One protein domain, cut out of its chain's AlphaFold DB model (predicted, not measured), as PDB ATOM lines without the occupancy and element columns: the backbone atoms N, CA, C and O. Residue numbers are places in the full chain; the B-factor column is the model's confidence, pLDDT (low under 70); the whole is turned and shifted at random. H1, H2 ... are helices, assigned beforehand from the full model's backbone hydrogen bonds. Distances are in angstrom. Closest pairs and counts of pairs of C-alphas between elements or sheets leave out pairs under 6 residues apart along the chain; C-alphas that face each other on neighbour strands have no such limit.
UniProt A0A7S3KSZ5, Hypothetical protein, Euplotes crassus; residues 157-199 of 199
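AT A GLANCE: This is residues 157 to 199 of the 199 residues of the protein "Hypothetical protein" of Euplotes crassus (UniProt A0A7S3KSZ5). Two helices, H1 and then the shorter H2, meet near their ends in a wide L, joined by a tight turn at the corner, with no core between them. The far part of each arm sticks out alone: residues 157 to 172 on the H1 side and residues 191 to 198 on the H2 side stand free. The printed part has 43 residues with two named helices in the order H1, H2 and no named strand, and the class is all helix. The whole is extended, with a radius of gyration of the C-alphas of 15.0 A and spans of 46 by 21 by 11 A.

HOW THE PARTS SIT: After Thr 157 and Cys 158 comes H1, residues 159 to 178, and a tight link of 2 residues joins it to H2, residues 181 to 195. H1 and H2 are close but not clearly touching, with 2 pairs of C-alphas within 8 A. Their closest C-alphas are those of Leu 176 and Val 182, 6.4 A apart. Their lines stand about perpendicular, at 77 degrees, and their centres are 21.6 A apart. In H1 and H2 every O i to N i+4 pair is within hydrogen-bond range.

IN THESE COORDINATES: H1 runs from C-alpha 159 at (105.532, 115.159, 185.598) to C-alpha 178 at (106.534, 110.269, 158.123), a length of 27.9 A. H2 begins at C-alpha 181 and ends at C-alpha 195 at (112.268, 127.145, 146.048), a length of 21.0 A.

THE WHOLE: The two C-alphas farthest apart are those of Thr 157 and Gly 197, at 46.6 A. The printed part has no cut, and it ends at Met 199, the chain's last residue. The mean pLDDT of the printed part is 77.9, and it is under 70 at residue 176, residues 178 to 185 and residues 197 to 199.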
ATOM      1  N   THR A 157     110.979 113.730 189.120       83.94
ATOM      2  CA  THR A 157     109.760 113.943 189.913       83.94
ATOM      3  C   THR A 157     108.783 114.892 189.222       83.94
ATOM      4  O   THR A 157     107.581 114.813 189.476       83.94
ATOM      5  N   CYS A 158     109.268 115.747 188.315       89.25
ATOM      6  CA  CYS A 158     108.441 116.690 187.573       89.25
ATOM      7  C   CYS A 158     107.697 115.984 186.433       89.25
ATOM      8  O   CYS A 158     108.287 115.613 185.415       89.25
ATOM      9  N   TRP A 159     106.380 115.821 186.592       87.88
ATOM     10  CA  TRP A 159     105.532 115.159 185.598       87.88
ATOM     11  C   TRP A 159     105.537 115.885 184.247       87.88
ATOM     12  O   TRP A 159     105.494 115.223 183.215       87.88
ATOM     13  N   LEU A 160     105.657 117.219 184.246       90.00
ATOM     14  CA  LEU A 160     105.694 118.024 183.026       90.00
ATOM     15  C   LEU A 160     106.948 117.723 182.198       90.00
ATOM     16  O   LEU A 160     106.847 117.461 181.004       90.00
ATOM     17  N   VAL A 161     108.119 117.684 182.842       89.94
ATOM     18  CA  VAL A 161     109.389 117.343 182.177       89.94
ATOM     19  C   VAL A 161     109.344 115.914 181.643       89.94
ATOM     20  O   VAL A 161     109.756 115.658 180.513       89.94
ATOM     21  N   LEU A 162     108.801 114.981 182.429       89.88
ATOM     22  CA  LEU A 162     108.651 113.590 182.014       89.88
ATOM     23  C   LEU A 162     107.735 113.462 180.783       89.88
ATOM     24  O   LEU A 162     108.093 112.805 179.808       89.88
ATOM     25  N   PHE A 163     106.582 114.132 180.811       89.06
ATOM     26  CA  PHE A 163     105.606 114.160 179.723       89.06
ATOM     27  C   PHE A 163     106.185 114.779 178.448       89.06
ATOM     28  O   PHE A 163     106.119 114.162 177.386       89.06
ATOM     29  N   MET A 164     106.824 115.948 178.561       89.81
ATOM     30  CA  MET A 164     107.506 116.604 177.443       89.81
ATOM     31  C   MET A 164     108.590 115.708 176.842       89.81
ATOM     32  O   MET A 164     108.704 115.622 175.625       89.81
ATOM     33  N   THR A 165     109.352 114.995 177.675       88.62
ATOM     34  CA  THR A 165     110.391 114.075 177.191       88.62
ATOM     35  C   THR A 165     109.789 112.952 176.350       88.62
ATOM     36  O   THR A 165     110.244 112.717 175.233       88.62
ATOM     37  N   TYR A 166     108.738 112.289 176.839       89.94
ATOM     38  CA  TYR A 166     108.094 111.209 176.089       89.94
ATOM     39  C   TYR A 166     107.407 111.695 174.816       89.94
ATOM     40  O   TYR A 166     107.532 111.037 173.786       89.94
ATOM     41  N   ILE A 167     106.752 112.859 174.847       89.88
ATOM     42  CA  ILE A 167     106.189 113.468 173.638       89.88
ATOM     43  C   ILE A 167     107.282 113.774 172.625       89.88
ATOM     44  O   ILE A 167     107.120 113.427 171.464       89.88
ATOM     45  N   ASN A 168     108.402 114.367 173.039       86.44
ATOM     46  CA  ASN A 168     109.493 114.681 172.120       86.44
ATOM     47  C   ASN A 168     110.086 113.417 171.490       86.44
ATOM     48  O   ASN A 168     110.341 113.408 170.290       86.44
ATOM     49  N   ILE A 169     110.242 112.333 172.259       85.69
ATOM     50  CA  ILE A 169     110.690 111.038 171.727       85.69
ATOM     51  C   ILE A 169     109.683 110.498 170.704       85.69
ATOM     52  O   ILE A 169     110.076 110.112 169.606       85.69
ATOM     53  N   ILE A 170     108.387 110.494 171.032       84.81
ATOM     54  CA  ILE A 170     107.334 109.997 170.135       84.81
ATOM     55  C   ILE A 170     107.260 110.847 168.865       84.81
ATOM     56  O   ILE A 170     107.255 110.297 167.770       84.81
ATOM     57  N   MET A 171     107.251 112.172 168.995       81.81
ATOM     58  CA  MET A 171     107.224 113.101 167.865       81.81
ATOM     59  C   MET A 171     108.455 112.938 166.984       81.81
ATOM     60  O   MET A 171     108.320 112.891 165.769       81.81
ATOM     61  N   PHE A 172     109.640 112.776 167.573       80.19
ATOM     62  CA  PHE A 172     110.860 112.511 166.821       80.19
ATOM     63  C   PHE A 172     110.763 111.199 166.028       80.19
ATOM     64  O   PHE A 172     111.020 111.188 164.826       80.19
ATOM     65  N   LEU A 173     110.304 110.112 166.658       77.12
ATOM     66  CA  LEU A 173     110.097 108.821 165.990       77.12
ATOM     67  C   LEU A 173     109.007 108.884 164.904       77.12
ATOM     68  O   LEU A 173     109.154 108.267 163.848       77.12
ATOM     69  N   LEU A 174     107.929 109.641 165.123       77.62
ATOM     70  CA  LEU A 174     106.878 109.877 164.128       77.62
ATOM     71  C   LEU A 174     107.396 110.706 162.953       77.62
ATOM     72  O   LEU A 174     107.148 110.346 161.806       77.62
ATOM     73  N   CYS A 175     108.158 111.769 163.211       72.38
ATOM     74  CA  CYS A 175     108.793 112.573 162.173       72.38
ATOM     75  C   CYS A 175     109.739 111.723 161.325       72.38
ATOM     76  O   CYS A 175     109.649 111.785 160.102       72.38
ATOM     77  N   LEU A 176     110.579 110.882 161.935       69.31
ATOM     78  CA  LEU A 176     111.436 109.945 161.199       69.31
ATOM     79  C   LEU A 176     110.625 108.999 160.305       69.31
ATOM     80  O   LEU A 176     111.016 108.737 159.168       69.31
ATOM     81  N   ASN A 177     109.477 108.527 160.795       70.12
ATOM     82  CA  ASN A 177     108.610 107.623 160.048       70.12
ATOM     83  C   ASN A 177     107.837 108.300 158.906       70.12
ATOM     84  O   ASN A 177     107.702 107.681 157.853       70.12
ATOM     85  N   LEU A 178     107.356 109.534 159.095       69.88
ATOM     86  CA  LEU A 178     106.534 110.269 158.123       69.88
ATOM     87  C   LEU A 178     107.358 111.029 157.076       69.88
ATOM     88  O   LEU A 178     106.949 111.127 155.924       69.88
ATOM     89  N   SER A 179     108.518 111.574 157.456       63.75
ATOM     90  CA  SER A 179     109.373 112.366 156.551       63.75
ATOM     91  C   SER A 179     110.222 111.517 155.601       63.75
ATOM     92  O   SER A 179     110.845 112.047 154.680       63.75
ATOM     93  N   GLY A 180     110.229 110.200 155.806       62.25
ATOM     94  CA  GLY A 180     111.085 109.276 155.082       62.25
ATOM     95  C   GLY A 180     112.554 109.356 155.505       62.25
ATOM     96  O   GLY A 180     113.450 109.343 154.664       62.25
ATOM     97  N   GLY A 181     112.808 109.472 156.810       66.94
ATOM     98  CA  GLY A 181     114.156 109.556 157.371       66.94
ATOM     99  C   GLY A 181     114.749 110.969 157.406       66.94
ATOM    100  O   GLY A 181     114.253 111.911 156.782       66.94
ATOM    101  N   VAL A 182     115.846 111.115 158.154       68.31
ATOM    102  CA  VAL A 182     116.564 112.390 158.322       68.31
ATOM    103  C   VAL A 182     117.128 112.854 156.985       68.31
ATOM    104  O   VAL A 182     117.111 114.047 156.692       68.31
ATOM    105  N   GLU A 183     117.587 111.923 156.145       67.44
ATOM    106  CA  GLU A 183     118.183 112.258 154.853       67.44
ATOM    107  C   GLU A 183     117.162 112.897 153.898       67.44
ATOM    108  O   GLU A 183     117.437 113.930 153.281       67.44
ATOM    109  N   LYS A 184     115.956 112.323 153.798       67.88
ATOM    110  CA  LYS A 184     114.880 112.856 152.949       67.88
ATOM    111  C   LYS A 184     114.301 114.140 153.538       67.88
ATOM    112  O   LYS A 184     114.052 115.081 152.790       67.88
ATOM    113  N   MET A 185     114.185 114.231 154.865       69.50
ATOM    114  CA  MET A 185     113.807 115.468 155.554       69.50
ATOM    115  C   MET A 185     114.795 116.604 155.265       69.50
ATOM    116  O   MET A 185     114.371 117.699 154.903       69.50
ATOM    117  N   ALA A 186     116.103 116.344 155.360       73.69
ATOM    118  CA  ALA A 186     117.145 117.318 155.052       73.69
ATOM    119  C   ALA A 186     117.105 117.733 153.574       73.69
ATOM    120  O   ALA A 186     117.141 118.924 153.271       73.69
ATOM    121  N   LYS A 187     116.952 116.773 152.651       78.62
ATOM    122  CA  LYS A 187     116.797 117.053 151.213       78.62
ATOM    123  C   LYS A 187     115.559 117.909 150.923       78.62
ATOM    124  O   LYS A 187     115.670 118.886 150.190       78.62
ATOM    125  N   ASN A 188     114.417 117.599 151.536       76.44
ATOM    126  CA  ASN A 188     113.176 118.364 151.386       76.44
ATOM    127  C   ASN A 188     113.284 119.769 151.992       76.44
ATOM    128  O   ASN A 188     112.807 120.726 151.390       76.44
ATOM    129  N   ALA A 189     113.938 119.912 153.148       78.81
ATOM    130  CA  ALA A 189     114.185 121.210 153.768       78.81
ATOM    131  C   ALA A 189     115.088 122.085 152.884       78.81
ATOM    132  O   ALA A 189     114.752 123.234 152.616       78.81
ATOM    133  N   ILE A 190     116.184 121.526 152.358       81.31
ATOM    134  CA  ILE A 190     117.078 122.218 151.418       81.31
ATOM    135  C   ILE A 190     116.331 122.596 150.131       81.31
ATOM    136  O   ILE A 190     116.494 123.711 149.638       81.31
ATOM    137  N   TYR A 191     115.504 121.695 149.591       82.19
ATOM    138  CA  TYR A 191     114.680 121.971 148.414       82.19
ATOM    139  C   TYR A 191     113.699 123.121 148.669       82.19
ATOM    140  O   TYR A 191     113.670 124.057 147.877       82.19
ATOM    141  N   MET A 192     112.978 123.110 149.798       78.62
ATOM    142  CA  MET A 192     112.063 124.195 150.169       78.62
ATOM    143  C   MET A 192     112.783 125.538 150.319       78.62
ATOM    144  O   MET A 192     112.302 126.541 149.798       78.62
ATOM    145  N   ILE A 193     113.956 125.560 150.964       80.94
ATOM    146  CA  ILE A 193     114.777 126.775 151.107       80.94
ATOM    147  C   ILE A 193     115.166 127.336 149.730       80.94
ATOM    148  O   ILE A 193     115.052 128.543 149.513       80.94
ATOM    149  N   LYS A 194     115.556 126.467 148.785       82.44
ATOM    150  CA  LYS A 194     115.876 126.859 147.403       82.44
ATOM    151  C   LYS A 194     114.653 127.366 146.634       82.44
ATOM    152  O   LYS A 194     114.745 128.377 145.949       82.44
ATOM    153  N   THR A 195     113.495 126.712 146.747       81.19
ATOM    154  CA  THR A 195     112.268 127.145 146.048       81.19
ATOM    155  C   THR A 195     111.644 128.411 146.632       81.19
ATOM    156  O   THR A 195     110.955 129.127 145.913       81.19
ATOM    157  N   CYS A 196     111.889 128.715 147.909       78.50
ATOM    158  CA  CYS A 196     111.441 129.953 148.550       78.50
ATOM    159  C   CYS A 196     112.381 131.150 148.307       78.50
ATOM    160  O   CYS A 196     112.110 132.227 148.832       78.50
ATOM    161  N   GLY A 197     113.465 130.989 147.537       63.41
ATOM    162  CA  GLY A 197     114.381 132.084 147.187       63.41
ATOM    163  C   GLY A 197     115.196 132.632 148.363       63.41
ATOM    164  O   GLY A 197     115.632 133.778 148.324       63.41
ATOM    165  N   ILE A 198     115.381 131.837 149.425       60.94
ATOM    166  CA  ILE A 198     116.162 132.222 150.617       60.94
ATOM    167  C   ILE A 198     117.668 131.926 150.407       60.94
ATOM    168  O   ILE A 198     118.496 132.227 151.266       60.94
ATOM    169  N   MET A 199     118.045 131.368 149.251       53.22
ATOM    170  CA  MET A 199     119.426 131.084 148.855       53.22
ATOM    171  C   MET A 199     119.614 131.245 147.350       53.22
ATOM    172  O   MET A 199     118.705 130.800 146.613       53.22
TER     173      MET A 199